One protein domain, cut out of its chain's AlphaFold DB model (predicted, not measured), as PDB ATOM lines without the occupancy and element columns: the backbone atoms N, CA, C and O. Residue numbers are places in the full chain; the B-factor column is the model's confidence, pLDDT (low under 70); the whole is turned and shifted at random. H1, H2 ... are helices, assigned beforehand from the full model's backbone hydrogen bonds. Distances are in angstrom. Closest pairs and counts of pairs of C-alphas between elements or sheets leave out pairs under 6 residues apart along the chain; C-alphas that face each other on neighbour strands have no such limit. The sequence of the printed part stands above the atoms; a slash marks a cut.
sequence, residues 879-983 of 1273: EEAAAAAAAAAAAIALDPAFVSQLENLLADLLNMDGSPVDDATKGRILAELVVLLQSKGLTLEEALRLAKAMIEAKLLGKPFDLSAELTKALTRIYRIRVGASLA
ATOM      1  N   GLU A 879     470.377 327.418 447.872       76.00
ATOM      2  CA  GLU A 879     470.779 326.010 448.010       76.00
ATOM      3  C   GLU A 879     469.736 325.214 448.808       76.00
ATOM      4  O   GLU A 879     469.337 324.131 448.378       76.00
ATOM      5  N   GLU A 880     469.206 325.776 449.897       78.31
ATOM      6  CA  GLU A 880     468.104 325.188 450.670       78.31
ATOM      7  C   GLU A 880     466.821 325.058 449.834       78.31
ATOM      8  O   GLU A 880     466.189 324.000 449.842       78.31
ATOM      9  N   ALA A 881     466.450 326.077 449.048       72.94
ATOM     10  CA  ALA A 881     465.288 326.000 448.159       72.94
ATOM     11  C   ALA A 881     465.465 324.963 447.032       72.94
ATOM     12  O   ALA A 881     464.497 324.294 446.662       72.94
ATOM     13  N   ALA A 882     466.680 324.800 446.496       74.06
ATOM     14  CA  ALA A 882     466.982 323.765 445.508       74.06
ATOM     15  C   ALA A 882     466.951 322.356 446.125       74.06
ATOM     16  O   ALA A 882     466.363 321.446 445.537       74.06
ATOM     17  N   ALA A 883     467.513 322.179 447.324       80.00
ATOM     18  CA  ALA A 883     467.476 320.918 448.060       80.00
ATOM     19  C   ALA A 883     466.040 320.520 448.447       80.00
ATOM     20  O   ALA A 883     465.643 319.374 448.242       80.00
ATOM     21  N   ALA A 884     465.227 321.470 448.923       77.00
ATOM     22  CA  ALA A 884     463.817 321.245 449.234       77.00
ATOM     23  C   ALA A 884     462.995 320.887 447.982       77.00
ATOM     24  O   ALA A 884     462.178 319.966 448.027       77.00
ATOM     25  N   ALA A 885     463.236 321.558 446.849       75.25
ATOM     26  CA  ALA A 885     462.580 321.233 445.584       75.25
ATOM     27  C   ALA A 885     462.978 319.843 445.053       75.25
ATOM     28  O   ALA A 885     462.115 319.123 444.554       75.25
ATOM     29  N   ALA A 886     464.246 319.443 445.195       76.81
ATOM     30  CA  ALA A 886     464.718 318.105 444.833       76.81
ATOM     31  C   ALA A 886     464.151 317.015 445.761       76.81
ATOM     32  O   ALA A 886     463.720 315.969 445.282       76.81
ATOM     33  N   ALA A 887     464.076 317.265 447.072       80.38
ATOM     34  CA  ALA A 887     463.472 316.341 448.033       80.38
ATOM     35  C   ALA A 887     461.964 316.153 447.785       80.38
ATOM     36  O   ALA A 887     461.478 315.023 447.770       80.38
ATOM     37  N   ALA A 888     461.231 317.240 447.521       78.25
ATOM     38  CA  ALA A 888     459.817 317.181 447.157       78.25
ATOM     39  C   ALA A 888     459.595 316.471 445.809       78.25
ATOM     40  O   ALA A 888     458.669 315.671 445.683       78.25
ATOM     41  N   ALA A 889     460.462 316.704 444.819       79.38
ATOM     42  CA  ALA A 889     460.387 316.018 443.534       79.38
ATOM     43  C   ALA A 889     460.676 314.518 443.653       79.38
ATOM     44  O   ALA A 889     459.939 313.718 443.082       79.38
ATOM     45  N   ALA A 890     461.683 314.131 444.441       77.94
ATOM     46  CA  ALA A 890     461.968 312.734 444.746       77.94
ATOM     47  C   ALA A 890     460.797 312.068 445.485       77.94
ATOM     48  O   ALA A 890     460.406 310.966 445.119       77.94
ATOM     49  N   ALA A 891     460.182 312.739 446.465       84.31
ATOM     50  CA  ALA A 891     459.011 312.217 447.171       84.31
ATOM     51  C   ALA A 891     457.805 311.990 446.238       84.31
ATOM     52  O   ALA A 891     457.125 310.977 446.361       84.31
ATOM     53  N   ILE A 892     457.567 312.890 445.276       82.56
ATOM     54  CA  ILE A 892     456.505 312.732 444.268       82.56
ATOM     55  C   ILE A 892     456.858 311.626 443.260       82.56
ATOM     56  O   ILE A 892     456.006 310.807 442.938       82.56
ATOM     57  N   ALA A 893     458.105 311.552 442.790       79.44
ATOM     58  CA  ALA A 893     458.559 310.527 441.844       79.44
ATOM     59  C   ALA A 893     458.698 309.117 442.463       79.44
ATOM     60  O   ALA A 893     458.806 308.141 441.725       79.44
ATOM     61  N   LEU A 894     458.698 309.005 443.796       83.25
ATOM     62  CA  LEU A 894     458.729 307.743 444.545       83.25
ATOM     63  C   LEU A 894     457.358 307.328 445.109       83.25
ATOM     64  O   LEU A 894     457.262 306.259 445.708       83.25
ATOM     65  N   ASP A 895     456.305 308.130 444.925       89.81
ATOM     66  CA  ASP A 895     454.930 307.770 445.289       89.81
ATOM     67  C   ASP A 895     454.402 306.692 444.317       89.81
ATOM     68  O   ASP A 895     454.135 306.995 443.149       89.81
ATOM     69  N   PRO A 896     454.217 305.430 444.760       83.00
ATOM     70  CA  PRO A 896     453.847 304.338 443.865       83.00
ATOM     71  C   PRO A 896     452.415 304.466 443.334       83.00
ATOM     72  O   PRO A 896     452.120 303.921 442.272       83.00
ATOM     73  N   ALA A 897     451.525 305.189 444.025       88.94
ATOM     74  CA  ALA A 897     450.168 305.425 443.542       88.94
ATOM     75  C   ALA A 897     450.175 306.448 442.396       88.94
ATOM     76  O   ALA A 897     449.508 306.243 441.384       88.94
ATOM     77  N   PHE A 898     450.981 307.505 442.520       90.81
ATOM     78  CA  PHE A 898     451.203 308.474 441.445       90.81
ATOM     79  C   PHE A 898     451.911 307.848 440.242       90.81
ATOM     80  O   PHE A 898     451.453 308.033 439.118       90.81
ATOM     81  N   VAL A 899     452.982 307.076 440.467       87.25
ATOM     82  CA  VAL A 899     453.697 306.381 439.386       87.25
ATOM     83  C   VAL A 899     452.773 305.392 438.676       87.25
ATOM     84  O   VAL A 899     452.708 305.432 437.456       87.25
ATOM     85  N   SER A 900     451.975 304.593 439.392       86.81
ATOM     86  CA  SER A 900     451.024 303.668 438.754       86.81
ATOM     87  C   SER A 900     449.917 304.390 437.971       86.81
ATOM     88  O   SER A 900     449.620 303.997 436.846       86.81
ATOM     89  N   GLN A 901     449.334 305.469 438.506       92.12
ATOM     90  CA  GLN A 901     448.346 306.278 437.772       92.12
ATOM     91  C   GLN A 901     448.944 306.890 436.500       92.12
ATOM     92  O   GLN A 901     448.303 306.899 435.450       92.12
ATOM     93  N   LEU A 902     450.187 307.362 436.584       90.75
ATOM     94  CA  LEU A 902     450.923 307.917 435.460       90.75
ATOM     95  C   LEU A 902     451.282 306.850 434.415       90.75
ATOM     96  O   LEU A 902     451.126 307.087 433.220       90.75
ATOM     97  N   GLU A 903     451.756 305.683 434.849       88.50
ATOM     98  CA  GLU A 903     452.087 304.562 433.971       88.50
ATOM     99  C   GLU A 903     450.848 304.038 433.244       88.50
ATOM    100  O   GLU A 903     450.959 303.754 432.058       88.50
ATOM    101  N   ASN A 904     449.678 304.007 433.891       90.44
ATOM    102  CA  ASN A 904     448.408 303.656 433.248       90.44
ATOM    103  C   ASN A 904     448.029 304.676 432.154       90.44
ATOM    104  O   ASN A 904     447.881 304.293 430.996       90.44
ATOM    105  N   LEU A 905     447.991 305.979 432.471       91.81
ATOM    106  CA  LEU A 905     447.701 307.045 431.490       91.81
ATOM    107  C   LEU A 905     448.693 307.066 430.310       91.81
ATOM    108  O   LEU A 905     448.344 307.436 429.190       91.81
ATOM    109  N   LEU A 906     449.948 306.673 430.548       87.25
ATOM    110  CA  LEU A 906     450.981 306.545 429.520       87.25
ATOM    111  C   LEU A 906     451.027 305.145 428.867       87.25
ATOM    112  O   LEU A 906     451.774 304.960 427.906       87.25
ATOM    113  N   ALA A 907     450.270 304.164 429.357       84.06
ATOM    114  CA  ALA A 907     450.082 302.855 428.730       84.06
ATOM    115  C   ALA A 907     448.889 302.875 427.769       84.06
ATOM    116  O   ALA A 907     448.983 302.286 426.697       84.06
ATOM    117  N   ASP A 908     447.840 303.642 428.069       81.94
ATOM    118  CA  ASP A 908     446.735 303.896 427.134       81.94
ATOM    119  C   ASP A 908     447.230 304.573 425.837       81.94
ATOM    120  O   ASP A 908     446.733 304.284 424.752       81.94
ATOM    121  N   LEU A 909     448.309 305.368 425.916       80.94
ATOM    122  CA  LEU A 909     449.053 305.899 424.758       80.94
ATOM    123  C   LEU A 909     449.848 304.853 423.944       80.94
ATOM    124  O   LEU A 909     450.309 305.179 422.853       80.94
ATOM    125  N   LEU A 910     450.076 303.643 424.470       69.69
ATOM    126  CA  LEU A 910     450.875 302.576 423.836       69.69
ATOM    127  C   LEU A 910     450.095 301.286 423.541       69.69
ATOM    128  O   LEU A 910     450.618 300.420 422.844       69.69
ATOM    129  N   ASN A 911     448.873 301.146 424.058       70.75
ATOM    130  CA  ASN A 911     447.992 299.998 423.819       70.75
ATOM    131  C   ASN A 911     447.209 300.107 422.490       70.75
ATOM    132  O   ASN A 911     446.304 299.316 422.243       70.75
ATOM    133  N   MET A 912     447.548 301.078 421.637       62.69
ATOM    134  CA  MET A 912     447.106 301.165 420.242       62.69
ATOM    135  C   MET A 912     448.085 300.364 419.362       62.69
ATOM    136  O   MET A 912     449.298 300.516 419.511       62.69
ATOM    137  N   ASP A 913     447.589 299.531 418.439       59.47
ATOM    138  CA  ASP A 913     448.359 298.496 417.707       59.47
ATOM    139  C   ASP A 913     449.316 299.010 416.601       59.47
ATOM    140  O   ASP A 913     449.515 298.375 415.560       59.47
ATOM    141  N   GLY A 914     449.940 300.169 416.825       66.94
ATOM    142  CA  GLY A 914     450.810 300.865 415.873       66.94
ATOM    143  C   GLY A 914     450.096 301.906 415.008       66.94
ATOM    144  O   GLY A 914     450.749 302.555 414.196       66.94
ATOM    145  N   SER A 915     448.787 302.100 415.190       71.44
ATOM    146  CA  SER A 915     448.053 303.218 414.593       71.44
ATOM    147  C   SER A 915     448.499 304.566 415.191       71.44
ATOM    148  O   SER A 915     448.828 304.639 416.381       71.44
ATOM    149  N   PRO A 916     448.512 305.657 414.402       75.19
ATOM    150  CA  PRO A 916     448.799 306.986 414.927       75.19
ATOM    151  C   PRO A 916     447.698 307.415 415.905       75.19
ATOM    152  O   PRO A 916     446.520 307.445 415.556       75.19
ATOM    153  N   VAL A 917     448.081 307.766 417.136       82.94
ATOM    154  CA  VAL A 917     447.145 308.248 418.168       82.94
ATOM    155  C   VAL A 917     446.456 309.522 417.675       82.94
ATOM    156  O   VAL A 917     447.143 310.488 417.335       82.94
ATOM    157  N   ASP A 918     445.126 309.565 417.674       86.12
ATOM    158  CA  ASP A 918     444.371 310.737 417.225       86.12
ATOM    159  C   ASP A 918     444.512 311.940 418.183       86.12
ATOM    160  O   ASP A 918     444.865 311.813 419.362       86.12
ATOM    161  N   ASP A 919     444.274 313.153 417.681       83.56
ATOM    162  CA  ASP A 919     444.432 314.367 418.495       83.56
ATOM    163  C   ASP A 919     443.371 314.494 419.601       83.56
ATOM    164  O   ASP A 919     443.618 315.161 420.610       83.56
ATOM    165  N   ALA A 920     442.237 313.792 419.486       80.75
ATOM    166  CA  ALA A 920     441.249 313.690 420.558       80.75
ATOM    167  C   ALA A 920     441.800 312.896 421.757       80.75
ATOM    168  O   ALA A 920     441.730 313.375 422.893       80.75
ATOM    169  N   THR A 921     442.426 311.738 421.524       85.06
ATOM    170  CA  THR A 921     443.062 310.925 422.572       85.06
ATOM    171  C   THR A 921     444.289 311.626 423.147       85.06
ATOM    172  O   THR A 921     444.422 311.698 424.374       85.06
ATOM    173  N   LYS A 922     445.137 312.255 422.311       87.19
ATOM    174  CA  LYS A 922     446.231 313.119 422.802       87.19
ATOM    175  C   LYS A 922     445.691 314.240 423.702       87.19
ATOM    176  O   LYS A 922     446.246 314.488 424.771       87.19
ATOM    177  N   GLY A 923     444.605 314.903 423.294       87.25
ATOM    178  CA  GLY A 923     443.966 315.987 424.045       87.25
ATOM    179  C   GLY A 923     443.371 315.532 425.379       87.25
ATOM    180  O   GLY A 923     443.569 316.198 426.399       87.25
ATOM    181  N   ARG A 924     442.703 314.373 425.396       92.19
ATOM    182  CA  ARG A 924     442.153 313.754 426.607       92.19
ATOM    183  C   ARG A 924     443.253 313.387 427.603       92.19
ATOM    184  O   ARG A 924     443.200 313.820 428.752       92.19
ATOM    185  N   ILE A 925     444.271 312.650 427.160       89.31
ATOM    186  CA  ILE A 925     445.359 312.189 428.035       89.31
ATOM    187  C   ILE A 925     446.207 313.378 428.518       89.31
ATOM    188  O   ILE A 925     446.619 313.402 429.675       89.31
ATOM    189  N   LEU A 926     446.373 314.432 427.708       94.19
ATOM    190  CA  LEU A 926     446.960 315.699 428.160       94.19
ATOM    191  C   LEU A 926     446.150 316.344 429.300       94.19
ATOM    192  O   LEU A 926     446.747 316.826 430.262       94.19
ATOM    193  N   ALA A 927     444.817 316.355 429.220       91.44
ATOM    194  CA  ALA A 927     443.969 316.910 430.275       91.44
ATOM    195  C   ALA A 927     444.041 316.083 431.574       91.44
ATOM    196  O   ALA A 927     444.206 316.652 432.654       91.44
ATOM    197  N   GLU A 928     443.981 314.753 431.471       93.75
ATOM    198  CA  GLU A 928     444.062 313.840 432.619       93.75
ATOM    199  C   GLU A 928     445.452 313.904 433.296       93.75
ATOM    200  O   GLU A 928     445.537 314.028 434.521       93.75
ATOM    201  N   LEU A 929     446.542 313.973 432.517       93.12
ATOM    202  CA  LEU A 929     447.902 314.208 433.027       93.12
ATOM    203  C   LEU A 929     448.062 315.577 433.706       93.12
ATOM    204  O   LEU A 929     448.727 315.674 434.738       93.12
ATOM    205  N   VAL A 930     447.455 316.643 433.168       94.56
ATOM    206  CA  VAL A 930     447.493 317.975 433.797       94.56
ATOM    207  C   VAL A 930     446.800 317.958 435.159       94.56
ATOM    208  O   VAL A 930     447.375 318.459 436.125       94.56
ATOM    209  N   VAL A 931     445.625 317.331 435.274       93.44
ATOM    210  CA  VAL A 931     444.919 317.179 436.559       93.44
ATOM    211  C   VAL A 931     445.756 316.369 437.556       93.44
ATOM    212  O   VAL A 931     445.919 316.790 438.705       93.44
ATOM    213  N   LEU A 932     446.356 315.257 437.116       93.44
ATOM    214  CA  LEU A 932     447.223 314.424 437.954       93.44
ATOM    215  C   LEU A 932     448.447 315.207 438.468       93.44
ATOM    216  O   LEU A 932     448.768 315.139 439.655       93.44
ATOM    217  N   LEU A 933     449.092 316.014 437.623       93.12
ATOM    218  CA  LEU A 933     450.234 316.847 438.016       93.12
ATOM    219  C   LEU A 933     449.839 318.026 438.920       93.12
ATOM    220  O   LEU A 933     450.558 318.333 439.873       93.12
ATOM    221  N   GLN A 934     448.682 318.654 438.689       94.38
ATOM    222  CA  GLN A 934     448.150 319.681 439.592       94.38
ATOM    223  C   GLN A 934     447.837 319.110 440.985       94.38
ATOM    224  O   GLN A 934     448.080 319.790 441.982       94.38
ATOM    225  N   SER A 935     447.399 317.845 441.088       92.31
ATOM    226  CA  SER A 935     447.183 317.171 442.385       92.31
ATOM    227  C   SER A 935     448.456 317.063 443.243       92.31
ATOM    228  O   SER A 935     448.372 316.992 444.467       92.31
ATOM    229  N   LYS A 936     449.641 317.114 442.616       90.75
ATOM    230  CA  LYS A 936     450.957 317.120 443.279       90.75
ATOM    231  C   LYS A 936     451.530 318.531 443.483       90.75
ATOM    232  O   LYS A 936     452.712 318.687 443.774       90.75
ATOM    233  N   GLY A 937     450.698 319.568 443.360       88.12
ATOM    234  CA  GLY A 937     451.044 320.952 443.705       88.12
ATOM    235  C   GLY A 937     451.764 321.750 442.614       88.12
ATOM    236  O   GLY A 937     452.265 322.842 442.900       88.12
ATOM    237  N   LEU A 938     451.818 321.253 441.373       91.31
ATOM    238  CA  LEU A 938     452.297 322.044 440.237       91.31
ATOM    239  C   LEU A 938     451.252 323.100 439.840       91.31
ATOM    240  O   LEU A 938     450.045 322.857 439.869       91.31
ATOM    241  N   THR A 939     451.715 324.279 439.417       91.44
ATOM    242  CA  THR A 939     450.843 325.286 438.792       91.44
ATOM    243  C   THR A 939     450.360 324.789 437.429       91.44
ATOM    244  O   THR A 939     451.074 324.044 436.763       91.44
ATOM    245  N   LEU A 940     449.185 325.241 436.971       92.56
ATOM    246  CA  LEU A 940     448.616 324.848 435.672       92.56
ATOM    247  C   LEU A 940     449.607 325.012 434.500       92.56
ATOM    248  O   LEU A 940     449.649 324.174 433.606       92.56
ATOM    249  N   GLU A 941     450.432 326.062 434.519       90.75
ATOM    250  CA  GLU A 941     451.424 326.344 433.472       90.75
ATOM    251  C   GLU A 941     452.584 325.330 433.457       90.75
ATOM    252  O   GLU A 941     452.922 324.806 432.396       90.75
ATOM    253  N   GLU A 942     453.158 324.981 434.617       92.56
ATOM    254  CA  GLU A 942     454.206 323.947 434.689       92.56
ATOM    255  C   GLU A 942     453.632 322.531 434.544       92.56
ATOM    256  O   GLU A 942     454.287 321.687 433.941       92.56
ATOM    257  N   ALA A 943     452.408 322.272 435.017       93.56
ATOM    258  CA  ALA A 943     451.704 321.008 434.801       93.56
ATOM    259  C   ALA A 943     451.447 320.769 433.302       93.56
ATOM    260  O   ALA A 943     451.768 319.699 432.794       93.56
ATOM    261  N   LEU A 944     450.962 321.781 432.571       93.81
ATOM    262  CA  LEU A 944     450.769 321.714 431.118       93.81
ATOM    263  C   LEU A 944     452.100 321.573 430.366       93.81
ATOM    264  O   LEU A 944     452.186 320.781 429.427       93.81
ATOM    265  N   ARG A 945     453.148 322.302 430.776       94.56
ATOM    266  CA  ARG A 945     454.492 322.176 430.183       94.56
ATOM    267  C   ARG A 945     455.066 320.771 430.384       94.56
ATOM    268  O   ARG A 945     455.649 320.215 429.459       94.56
ATOM    269  N   LEU A 946     454.911 320.217 431.586       94.25
ATOM    270  CA  LEU A 946     455.439 318.908 431.951       94.25
ATOM    271  C   LEU A 946     454.655 317.781 431.262       94.25
ATOM    272  O   LEU A 946     455.276 316.939 430.622       94.25
ATOM    273  N   ALA A 947     453.319 317.818 431.286       94.81
ATOM    274  CA  ALA A 947     452.474 316.836 430.604       94.81
ATOM    275  C   ALA A 947     452.750 316.773 429.091       94.81
ATOM    276  O   ALA A 947     452.869 315.680 428.541       94.81
ATOM    277  N   LYS A 948     452.939 317.922 428.422       95.00
ATOM    278  CA  LYS A 948     453.346 317.949 427.005       95.00
ATOM    279  C   LYS A 948     454.702 317.290 426.777       95.00
ATOM    280  O   LYS A 948     454.792 316.394 425.948       95.00
ATOM    281  N   ALA A 949     455.722 317.654 427.556       92.81
ATOM    282  CA  ALA A 949     457.053 317.057 427.436       92.81
ATOM    283  C   ALA A 949     457.054 315.536 427.700       92.81
ATOM    284  O   ALA A 949     457.843 314.806 427.103       92.81
ATOM    285  N   MET A 950     456.153 315.049 428.560       92.44
ATOM    286  CA  MET A 950     455.960 313.621 428.831       92.44
ATOM    287  C   MET A 950     455.303 312.893 427.654       92.44
ATOM    288  O   MET A 950     455.801 311.844 427.254       92.44
ATOM    289  N   ILE A 951     454.239 313.455 427.065       92.69
ATOM    290  CA  ILE A 951     453.607 312.903 425.855       92.69
ATOM    291  C   ILE A 951     454.598 312.921 424.682       92.69
ATOM    292  O   ILE A 951     454.779 311.901 424.026       92.69
ATOM    293  N   GLU A 952     455.290 314.039 424.448       92.44
ATOM    294  CA  GLU A 952     456.294 314.180 423.385       92.44
ATOM    295  C   GLU A 952     457.429 313.156 423.535       92.44
ATOM    296  O   GLU A 952     457.770 312.472 422.573       92.44
ATOM    297  N   ALA A 953     457.991 312.984 424.737       90.88
ATOM    298  CA  ALA A 953     459.028 311.979 424.969       90.88
ATOM    299  C   ALA A 953     458.508 310.546 424.773       90.88
ATOM    300  O   ALA A 953     459.199 309.730 424.165       90.88
ATOM    301  N   LYS A 954     457.280 310.257 425.225       89.06
ATOM    302  CA  LYS A 954     456.635 308.946 425.084       89.06
ATOM    303  C   LYS A 954     456.371 308.585 423.617       89.06
ATOM    304  O   LYS A 954     456.714 307.478 423.212       89.06
ATOM    305  N   LEU A 955     455.837 309.521 422.829       87.31
ATOM    306  CA  LEU A 955     455.604 309.365 421.385       87.31
ATOM    307  C   LEU A 955     456.918 309.243 420.595       87.31
ATOM    308  O   LEU A 955     456.990 308.484 419.637       87.31
ATOM    309  N   LEU A 956     457.975 309.947 421.012       86.81
ATOM    310  CA  LEU A 956     459.303 309.877 420.386       86.81
ATOM    311  C   LEU A 956     460.162 308.691 420.871       86.81
ATOM    312  O   LEU A 956     461.342 308.628 420.525       86.81
ATOM    313  N   GLY A 957     459.627 307.795 421.711       89.62
ATOM    314  CA  GLY A 957     460.364 306.656 422.280       89.62
ATOM    315  C   GLY A 957     461.544 307.038 423.189       89.62
ATOM    316  O   GLY A 957     462.411 306.208 423.459       89.62
ATOM    317  N   LYS A 958     461.614 308.291 423.654       89.44
ATOM    318  CA  LYS A 958     462.750 308.834 424.415       89.44
ATOM    319  C   LYS A 958     462.573 308.600 425.920       89.44
ATOM    320  O   LYS A 958     461.472 308.796 426.440       89.44
ATOM    321  N   PRO A 959     463.643 308.249 426.659       85.50
ATOM    322  CA  PRO A 959     463.577 308.137 428.111       85.50
ATOM    323  C   PRO A 959     463.279 309.507 428.735       85.50
ATOM    324  O   PRO A 959     463.964 310.491 428.454       85.50
ATOM    325  N   PHE A 960     462.263 309.565 429.596       89.50
ATOM    326  CA  PHE A 960     461.849 310.787 430.281       89.50
ATOM    327  C   PHE A 960     462.196 310.723 431.771       89.50
ATOM    328  O   PHE A 960     461.559 309.997 432.534       89.50
ATOM    329  N   ASP A 961     463.190 311.505 432.202       90.06
ATOM    330  CA  ASP A 961     463.505 311.656 433.626       90.06
ATOM    331  C   ASP A 961     462.499 312.605 434.299       90.06
ATOM    332  O   ASP A 961     462.671 313.830 434.365       90.06
ATOM    333  N   LEU A 962     461.428 311.994 434.808       84.06
ATOM    334  CA  LEU A 962     460.383 312.662 435.574       84.06
ATOM    335  C   LEU A 962     460.929 313.346 436.830       84.06
ATOM    336  O   LEU A 962     460.479 314.442 437.157       84.06
ATOM    337  N   SER A 963     461.912 312.749 437.508       78.69
ATOM    338  CA  SER A 963     462.502 313.325 438.719       78.69
ATOM    339  C   SER A 963     463.242 314.622 438.388       78.69
ATOM    340  O   SER A 963     463.022 315.651 439.035       78.69
ATOM    341  N   ALA A 964     464.044 314.632 437.319       85.50
ATOM    342  CA  ALA A 964     464.771 315.819 436.885       85.50
ATOM    343  C   ALA A 964     463.851 316.943 436.380       85.50
ATOM    344  O   ALA A 964     464.043 318.097 436.769       85.50
ATOM    345  N   GLU A 965     462.852 316.668 435.532       90.62
ATOM    346  CA  GLU A 965     461.942 317.730 435.065       90.62
ATOM    347  C   GLU A 965     460.999 318.235 436.169       90.62
ATOM    348  O   GLU A 965     460.773 319.446 436.256       90.62
ATOM    349  N   LEU A 966     460.516 317.365 437.063       81.56
ATOM    350  CA  LEU A 966     459.672 317.776 438.189       81.56
ATOM    351  C   LEU A 966     460.489 318.556 439.241       81.56
ATOM    352  O   LEU A 966     460.013 319.578 439.737       81.56
ATOM    353  N   THR A 967     461.768 318.215 439.455       84.00
ATOM    354  CA  THR A 967     462.722 319.052 440.216       84.00
ATOM    355  C   THR A 967     462.878 320.438 439.584       84.00
ATOM    356  O   THR A 967     462.803 321.452 440.282       84.00
ATOM    357  N   LYS A 968     463.053 320.531 438.256       89.12
ATOM    358  CA  LYS A 968     463.167 321.824 437.547       89.12
ATOM    359  C   LYS A 968     461.877 322.650 437.602       89.12
ATOM    360  O   LYS A 968     461.967 323.880 437.582       89.12
ATOM    361  N   ALA A 969     460.705 322.014 437.636       84.19
ATOM    362  CA  ALA A 969     459.408 322.680 437.786       84.19
ATOM    363  C   ALA A 969     459.212 323.209 439.218       84.19
ATOM    364  O   ALA A 969     458.986 324.406 439.411       84.19
ATOM    365  N   LEU A 970     459.405 322.360 440.237       81.25
ATOM    366  CA  LEU A 970     459.309 322.773 441.639       81.25
ATOM    367  C   LEU A 970     460.342 323.852 441.987       81.25
ATOM    368  O   LEU A 970     459.983 324.838 442.622       81.25
ATOM    369  N   THR A 971     461.582 323.762 441.495       83.56
ATOM    370  CA  THR A 971     462.613 324.794 441.732       83.56
ATOM    371  C   THR A 971     462.188 326.166 441.192       83.56
ATOM    372  O   THR A 971     462.454 327.192 441.818       83.56
ATOM    373  N   ARG A 972     461.480 326.215 440.052       85.44
ATOM    374  CA  ARG A 972     460.902 327.462 439.515       85.44
ATOM    375  C   ARG A 972     459.790 328.000 440.412       85.44
ATOM    376  O   ARG A 972     459.825 329.179 440.763       85.44
ATOM    377  N   ILE A 973     458.861 327.145 440.842       84.44
ATOM    378  CA  ILE A 973     457.773 327.516 441.761       84.44
ATOM    379  C   ILE A 973     458.338 328.036 443.096       84.44
ATOM    380  O   ILE A 973     457.923 329.097 443.565       84.44
ATOM    381  N   TYR A 974     459.337 327.361 443.673       79.88
ATOM    382  CA  TYR A 974     460.011 327.790 444.901       79.88
ATOM    383  C   TYR A 974     460.741 329.128 444.731       79.88
ATOM    384  O   TYR A 974     460.544 330.010 445.563       79.88
ATOM    385  N   ARG A 975     461.492 329.350 443.642       78.19
ATOM    386  CA  ARG A 975     462.140 330.653 443.373       78.19
ATOM    387  C   ARG A 975     461.136 331.800 443.250       78.19
ATOM    388  O   ARG A 975     461.362 332.867 443.817       78.19
ATOM    389  N   ILE A 976     460.007 331.583 442.570       77.19
ATOM    390  CA  ILE A 976     458.919 332.573 442.476       77.19
ATOM    391  C   ILE A 976     458.352 332.881 443.875       77.19
ATOM    392  O   ILE A 976     458.138 334.045 444.218       77.19
ATOM    393  N   ARG A 977     458.162 331.850 444.709       73.81
ATOM    394  CA  ARG A 977     457.629 331.978 446.075       73.81
ATOM    395  C   ARG A 977     458.601 332.700 447.015       73.81
ATOM    396  O   ARG A 977     458.185 333.627 447.702       73.81
ATOM    397  N   VAL A 978     459.886 332.343 447.001       70.50
ATOM    398  CA  VAL A 978     460.949 332.985 447.799       70.50
ATOM    399  C   VAL A 978     461.154 334.441 447.369       70.50
ATOM    400  O   VAL A 978     461.194 335.327 448.223       70.50
ATOM    401  N   GLY A 979     461.169 334.729 446.063       65.25
ATOM    402  CA  GLY A 979     461.229 336.101 445.550       65.25
ATOM    403  C   GLY A 979     460.058 336.971 446.027       65.25
ATOM    404  O   GLY A 979     460.261 338.118 446.431       65.25
ATOM    405  N   ALA A 980     458.841 336.416 446.071       60.84
ATOM    406  CA  ALA A 980     457.678 337.093 446.645       60.84
ATOM    407  C   ALA A 980     457.806 337.304 448.170       60.84
ATOM    408  O   ALA A 980     457.494 338.390 448.661       60.84
ATOM    409  N   SER A 981     458.317 336.316 448.914       51.78
ATOM    410  CA  SER A 981     458.578 336.430 450.359       51.78
ATOM    411  C   SER A 981     459.581 337.541 450.681       51.78
ATOM    412  O   SER A 981     459.311 338.389 451.532       51.78
ATOM    413  N   LEU A 982     460.709 337.605 449.967       47.91
ATOM    414  CA  LEU A 982     461.745 338.629 450.162       47.91
ATOM    415  C   LEU A 982     461.244 340.039 449.785       47.91
ATOM    416  O   LEU A 982     461.534 341.017 450.485       47.91
ATOM    417  N   ALA A 983     460.399 340.153 448.753       48.06
ATOM    418  CA  ALA A 983     459.688 341.390 448.412       48.06
ATOM    419  C   ALA A 983     458.646 341.822 449.472       48.06
ATOM    420  O   ALA A 983     458.305 343.005 449.559       48.06
TER     421      ALA A 983
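What this domain is: This is residues 879 to 983 of the 1273 residues of an uncharacterized protein of Sparganum proliferum (UniProt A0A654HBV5). This is a rod of five helices: H2, H3 and H4 are gathered toward one end, with H2 and H3 side by side as an antiparallel hairpin and H4 crossing H3, while H1 and H5 cross each other toward the opposite end. The link between H2 and H3, around Asp 913, lies at one tip of the rod and the last residues of H5 at the other. The printed part has 105 residues with five named helices, H1 to H5 in that order along the chain, and no named strand; the class is all helix. The whole is compact, with a radius of gyration of the C-alphas of 15.0 A, and spans 52 by 24 by 22 A.

How they stand to each other: H1, residues 879 to 893, touches H5, residues 962 to 983, opposite ways at a steep tilt of 41 degrees; their closest C-alphas are those of Ala 889 and Thr 967, 5.1 A apart. H1 is close but not clearly touching H2, residues 896 to 908, at a steep tilt of 63 degrees; their closest C-alphas, of Ala 893 and Val 899, are 6.8 A apart. H2 and H3, residues 919 to 935, form a helical hairpin at a shallow tilt of 7 degrees; H3 touches H2 with residues 925 to 932 alone, and the closest C-alphas are those of Leu 905 and Ile 925, 6.6 A apart. H3 touches H4, residues 940 to 955, opposite ways at a steep tilt of 50 degrees, with the C-alphas of Val 930 and Ala 943 closest at 5.3 A. H4 and H5 form a second helical hairpin at a shallow tilt of 16 degrees, but only just touch, with 3 pairs of C-alphas within 8 A; residues 942 to 946 of H4 alone touch residues 965 to 969 of H5, and the C-alphas of Glu 942 and Ala 969 are closest at 6.2 A. The helix packing is part aligned, part crossed. H3 is apart from both H1 and H5. In H1, H2, H3, H4 and H5 every O i to N i+4 pair is within hydrogen-bond range.

Where its parts are: H1 begins at C-alpha 879, at (470.779, 326.010, 448.010), and measures 20.7 A from first to last C-alpha. H2 measures 18.2 A, H3 24.2 A and H4 22.2 A. H3 begins at C-alpha 919, at (444.432, 314.367, 418.495). H5, the longest helix with 22 residues, measures 31.5 A and ends at C-alpha 983, at (459.688, 341.390, 448.412).

The domain as a whole: The two C-alphas farthest apart, those of Asp 913 and Ala 983, are 54.0 A apart. The printed part has no cut and no long link; the links from H1 to H2 and from H3 to H4 are tight. Mean pLDDT of the printed part is 83.7, and it is under 70 at residue 912 to 914, at residue 910 and at residues 979 to 983.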